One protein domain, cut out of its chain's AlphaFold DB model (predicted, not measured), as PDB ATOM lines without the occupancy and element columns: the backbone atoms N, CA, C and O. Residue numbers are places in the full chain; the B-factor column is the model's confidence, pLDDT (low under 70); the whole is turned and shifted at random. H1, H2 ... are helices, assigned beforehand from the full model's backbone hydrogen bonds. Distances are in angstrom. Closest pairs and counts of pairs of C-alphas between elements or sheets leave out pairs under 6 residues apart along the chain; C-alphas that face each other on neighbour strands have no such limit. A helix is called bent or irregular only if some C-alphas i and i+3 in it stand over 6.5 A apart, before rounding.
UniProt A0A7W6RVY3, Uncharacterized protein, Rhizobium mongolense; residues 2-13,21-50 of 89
ATOM      1  N   THR A   2      75.405  73.501  14.573       83.50
ATOM      2  CA  THR A   2      75.278  72.313  15.432       83.50
ATOM      3  C   THR A   2      75.907  71.121  14.727       83.50
ATOM      4  O   THR A   2      75.479  70.764  13.632       83.50
ATOM      5  N   ASP A   3      76.924  70.515  15.331       93.12
ATOM      6  CA  ASP A   3      77.550  69.290  14.836       93.12
ATOM      7  C   ASP A   3      77.702  68.246  15.960       93.12
ATOM      8  O   ASP A   3      77.343  68.478  17.117       93.12
ATOM      9  N   ARG A   4      78.237  67.066  15.619       91.38
ATOM     10  CA  ARG A   4      78.458  65.966  16.577       91.38
ATOM     11  C   ARG A   4      79.409  66.335  17.717       91.38
ATOM     12  O   ARG A   4      79.389  65.684  18.755       91.38
ATOM     13  N   ILE A   5      80.289  67.308  17.504       96.12
ATOM     14  CA  ILE A   5      81.226  67.789  18.515       96.12
ATOM     15  C   ILE A   5      80.521  68.773  19.447       96.12
ATOM     16  O   ILE A   5      80.699  68.650  20.652       96.12
ATOM     17  N   SER A   6      79.649  69.644  18.930       95.25
ATOM     18  CA  SER A   6      78.778  70.491  19.756       95.25
ATOM     19  C   SER A   6      77.927  69.652  20.714       95.25
ATOM     20  O   SER A   6      77.928  69.918  21.905       95.25
ATOM     21  N   GLN A   7      77.327  68.555  20.236       95.44
ATOM     22  CA  GLN A   7      76.560  67.639  21.097       95.44
ATOM     23  C   GLN A   7      77.395  67.039  22.241       95.44
ATOM     24  O   GLN A   7      76.888  66.824  23.335       95.44
ATOM     25  N   ARG A   8      78.683  66.759  22.005       95.31
ATOM     26  CA  ARG A   8      79.593  66.256  23.049       95.31
ATOM     27  C   ARG A   8      79.993  67.343  24.037       95.31
ATOM     28  O   ARG A   8      80.208  67.038  25.201       95.31
ATOM     29  N   MET A   9      80.113  68.587  23.579       96.50
ATOM     30  CA  MET A   9      80.351  69.722  24.468       96.50
ATOM     31  C   MET A   9      79.159  69.916  25.409       96.50
ATOM     32  O   MET A   9      79.373  70.066  26.604       96.50
ATOM     33  N   ASP A  10      77.929  69.810  24.897       96.44
ATOM     34  CA  ASP A  10      76.714  69.901  25.718       96.44
ATOM     35  C   ASP A  10      76.650  68.774  26.765       96.44
ATOM     36  O   ASP A  10      76.291  69.008  27.916       96.44
ATOM     37  N   GLN A  11      77.058  67.556  26.390       96.44
ATOM     38  CA  GLN A  11      77.168  66.425  27.322       96.44
ATOM     39  C   GLN A  11      78.192  66.696  28.431       96.44
ATOM     40  O   GLN A  11      77.896  66.493  29.603       96.44
ATOM     41  N   TRP A  12      79.382  67.193  28.082       97.38
ATOM     42  CA  TRP A  12      80.401  67.536  29.076       97.38
ATOM     43  C   TRP A  12      79.982  68.693  29.974       97.38
ATOM     44  O   TRP A  12      80.251  68.645  31.165       97.38
ATOM     45  N   ALA A  13      79.279  69.687  29.438       96.62
ATOM     46  CA  ALA A  13      78.753  70.788  30.235       96.62
ATOM     47  C   ALA A  13      77.731  70.318  31.286       96.62
ATOM     48  O   ALA A  13      77.613  70.950  32.331       96.62
ATOM     49  N   THR A  21      86.698  72.154  27.178       97.31
ATOM     50  CA  THR A  21      86.489  71.288  26.009       97.31
ATOM     51  C   THR A  21      87.055  71.859  24.707       97.31
ATOM     52  O   THR A  21      86.926  71.214  23.663       97.31
ATOM     53  N   VAL A  22      87.721  73.021  24.722       96.25
ATOM     54  CA  VAL A  22      88.200  73.699  23.500       96.25
ATOM     55  C   VAL A  22      89.143  72.805  22.690       96.25
ATOM     56  O   VAL A  22      88.946  72.623  21.483       96.25
ATOM     57  N   GLY A  23      90.125  72.175  23.340       97.00
ATOM     58  CA  GLY A  23      91.074  71.274  22.671       97.00
ATOM     59  C   GLY A  23      90.390  70.055  22.042       97.00
ATOM     60  O   GLY A  23      90.629  69.733  20.873       97.00
ATOM     61  N   MET A  24      89.469  69.421  22.777       96.50
ATOM     62  CA  MET A  24      88.656  68.308  22.271       96.50
ATOM     63  C   MET A  24      87.817  68.742  21.068       96.50
ATOM     64  O   MET A  24      87.686  67.995  20.096       96.50
ATOM     65  N   ALA A  25      87.254  69.947  21.124       96.56
ATOM     66  CA  ALA A  25      86.389  70.461  20.082       96.56
ATOM     67  C   ALA A  25      87.154  70.684  18.769       96.56
ATOM     68  O   ALA A  25      86.692  70.268  17.702       96.56
ATOM     69  N   ILE A  26      88.344  71.286  18.842       97.25
ATOM     70  CA  ILE A  26      89.204  71.537  17.680       97.25
ATOM     71  C   ILE A  26      89.687  70.215  17.076       97.25
ATOM     72  O   ILE A  26      89.440  69.944  15.898       97.25
ATOM     73  N   LEU A  27      90.320  69.357  17.884       97.19
ATOM     74  CA  LEU A  27      90.877  68.089  17.406       97.19
ATOM     75  C   LEU A  27      89.784  67.132  16.919       97.19
ATOM     76  O   LEU A  27      89.956  66.443  15.914       97.19
ATOM     77  N   GLY A  28      88.631  67.120  17.590       95.88
ATOM     78  CA  GLY A  28      87.476  66.322  17.199       95.88
ATOM     79  C   GLY A  28      86.947  66.712  15.823       95.88
ATOM     80  O   GLY A  28      86.737  65.836  14.982       95.88
ATOM     81  N   ARG A  29      86.768  68.014  15.562       96.56
ATOM     82  CA  ARG A  29      86.329  68.506  14.247       96.56
ATOM     83  C   ARG A  29      87.371  68.236  13.167       96.56
ATOM     84  O   ARG A  29      87.009  67.698  12.124       96.56
ATOM     85  N   ALA A  30      88.647  68.520  13.438       96.50
ATOM     86  CA  ALA A  30      89.740  68.239  12.508       96.50
ATOM     87  C   ALA A  30      89.773  66.754  12.114       96.50
ATOM     88  O   ALA A  30      89.775  66.427  10.931       96.50
ATOM     89  N   ARG A  31      89.671  65.844  13.093       94.44
ATOM     90  CA  ARG A  31      89.607  64.398  12.848       94.44
ATOM     91  C   ARG A  31      88.436  64.014  11.943       94.44
ATOM     92  O   ARG A  31      88.608  63.198  11.042       94.44
ATOM     93  N   TRP A  32      87.247  64.565  12.186       93.38
ATOM     94  CA  TRP A  32      86.074  64.270  11.358       93.38
ATOM     95  C   TRP A  32      86.228  64.770   9.927       93.38
ATOM     96  O   TRP A  32      85.875  64.036   9.007       93.38
ATOM     97  N   ILE A  33      86.784  65.969   9.743       94.88
ATOM     98  CA  ILE A  33      87.095  66.512   8.418       94.88
ATOM     99  C   ILE A  33      88.057  65.569   7.690       94.88
ATOM    100  O   ILE A  33      87.744  65.132   6.586       94.88
ATOM    101  N   THR A  34      89.163  65.176   8.329       93.00
ATOM    102  CA  THR A  34      90.152  64.267   7.733       93.00
ATOM    103  C   THR A  34      89.536  62.924   7.340       93.00
ATOM    104  O   THR A  34      89.735  62.469   6.221       93.00
ATOM    105  N   ILE A  35      88.755  62.293   8.226       91.81
ATOM    106  CA  ILE A  35      88.128  60.991   7.944       91.81
ATOM    107  C   ILE A  35      87.115  61.097   6.801       91.81
ATOM    108  O   ILE A  35      87.074  60.225   5.938       91.81
ATOM    109  N   ARG A  36      86.290  62.151   6.792       93.31
ATOM    110  CA  ARG A  36      85.243  62.335   5.780       93.31
ATOM    111  C   ARG A  36      85.842  62.631   4.407       93.31
ATOM    112  O   ARG A  36      85.386  62.054   3.431       93.31
ATOM    113  N   ALA A  37      86.849  63.502   4.353       94.19
ATOM    114  CA  ALA A  37      87.488  63.910   3.107       94.19
ATOM    115  C   ALA A  37      88.352  62.801   2.493       94.19
ATOM    116  O   ALA A  37      88.533  62.775   1.280       94.19
ATOM    117  N   ARG A  38      88.874  61.877   3.314       91.25
ATOM    118  CA  ARG A  38      89.780  60.813   2.867       91.25
ATOM    119  C   ARG A  38      89.222  59.991   1.705       91.25
ATOM    120  O   ARG A  38      89.929  59.812   0.726       91.25
ATOM    121  N   GLN A  39      87.969  59.541   1.794       90.75
ATOM    122  CA  GLN A  39      87.355  58.703   0.755       90.75
ATOM    123  C   GLN A  39      87.254  59.435  -0.587       90.75
ATOM    124  O   GLN A  39      87.572  58.869  -1.630       90.75
ATOM    125  N   ASP A  40      86.849  60.705  -0.554       95.25
ATOM    126  CA  ASP A  40      86.714  61.516  -1.763       95.25
ATOM    127  C   ASP A  40      88.090  61.816  -2.378       95.25
ATOM    128  O   ASP A  40      88.245  61.768  -3.596       95.25
ATOM    129  N   ILE A  41      89.104  62.074  -1.543       93.62
ATOM    130  CA  ILE A  41      90.496  62.284  -1.971       93.62
ATOM    131  C   ILE A  41      91.072  61.010  -2.610       93.62
ATOM    132  O   ILE A  41      91.600  61.073  -3.718       93.62
ATOM    133  N   GLU A  42      90.929  59.855  -1.955       93.19
ATOM    134  CA  GLU A  42      91.388  58.560  -2.478       93.19
ATOM    135  C   GLU A  42      90.695  58.227  -3.809       93.19
ATOM    136  O   GLU A  42      91.349  57.800  -4.759       93.19
ATOM    137  N   ALA A  43      89.397  58.522  -3.941       95.44
ATOM    138  CA  ALA A  43      88.681  58.365  -5.204       95.44
ATOM    139  C   ALA A  43      89.259  59.240  -6.332       95.44
ATOM    140  O   ALA A  43      89.237  58.836  -7.495       95.44
ATOM    141  N   VAL A  44      89.805  60.426  -6.027       96.25
ATOM    142  CA  VAL A  44      90.519  61.233  -7.027       96.25
ATOM    143  C   VAL A  44      91.800  60.544  -7.479       96.25
ATOM    144  O   VAL A  44      92.028  60.494  -8.685       96.25
ATOM    145  N   PHE A  45      92.603  60.012  -6.557       94.50
ATOM    146  CA  PHE A  45      93.862  59.331  -6.884       94.50
ATOM    147  C   PHE A  45      93.623  58.079  -7.731       94.50
ATOM    148  O   PHE A  45      94.256  57.916  -8.773       94.50
ATOM    149  N   HIS A  46      92.608  57.284  -7.385       95.12
ATOM    150  CA  HIS A  46      92.246  56.084  -8.138       95.12
ATOM    151  C   HIS A  46      91.820  56.358  -9.587       95.12
ATOM    152  O   HIS A  46      92.018  55.504 -10.447       95.12
ATOM    153  N   ARG A  47      91.294  57.552  -9.911       97.06
ATOM    154  CA  ARG A  47      91.024  57.931 -11.316       97.06
ATOM    155  C   ARG A  47      92.289  58.007 -12.176       97.06
ATOM    156  O   ARG A  47      92.173  58.007 -13.398       97.06
ATOM    157  N   TYR A  48      93.459  58.088 -11.548       96.62
ATOM    158  CA  TYR A  48      94.770  58.126 -12.189       96.62
ATOM    159  C   TYR A  48      95.606  56.874 -11.900       96.62
ATOM    160  O   TYR A  48      96.803  56.903 -12.155       96.62
ATOM    161  N   ASP A  49      94.987  55.800 -11.391       96.44
ATOM    162  CA  ASP A  49      95.669  54.550 -11.020       96.44
ATOM    163  C   ASP A  49      96.767  54.750  -9.958       96.44
ATOM    164  O   ASP A  49      97.831  54.148 -10.023       96.44
ATOM    165  N   LEU A  50      96.511  55.650  -8.999       95.56
ATOM    166  CA  LEU A  50      97.410  55.944  -7.882       95.56
ATOM    167  C   LEU A  50      96.768  55.575  -6.544       95.56
ATOM    168  O   LEU A  50      95.580  55.842  -6.321       95.56
TER     169      LEU A  50
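This is residues 2 to 13 and 21 to 50 of the 89 residues of an uncharacterized protein of Rhizobium mongolense (UniProt A0A7W6RVY3). One long, bent helix, H2, makes the length of this domain, and a short helix, H1, packs side by side with its first arm, H2a, running opposite ways. Residues 33 to 41 and 43 to 49 stick out free, away from that pairing. The printed part has 42 residues with two named helices, H1 then H2 along the chain, and no named strand; the class is all helix. It is extended, with a radius of gyration of the C-alphas of 14.7 A and spans of 47 by 17 by 10 A.

Look first at H2, residues 22 to 46, assigned as one helix by its hydrogen bonds but bent: C-alphas 36 and 39 are 6.6 A apart. Find C-alpha 22 at (88.200, 73.699, 23.500); from there the arm H2a runs 21.3 A to C-alpha 36. The arm H2b, residues 39 to 46, covers 10.5 A and ends with C-alpha 46 at (92.246, 56.084, -8.138). Then go to C-alpha 4 at (78.458, 65.966, 16.577), where H1, residues 4 to 13, begins its 14.5 A.

At the bend, H2a and H2b stand at a steep tilt of 40 degrees. H1 touches H2a, which meets it with residues 25 to 29 alone; their closest C-alphas, those of Ile 5 and Ala 25, are 6.0 A apart. The two have a shallow tilt of 22 degrees and run opposite ways. H1 and H2b are apart. In H1, H2a and H2b every O i to N i+4 pair is within hydrogen-bond range.

The two C-alphas farthest apart, those of Ala 13 and Asp 49, are 47.5 A from each other. Residues 14 to 20 are not printed; across this cut, between H1 and H2, C-alphas 13 and 21 are 8.8 A apart. The mean pLDDT of the printed part is 94.9, and no printed residue is under 70.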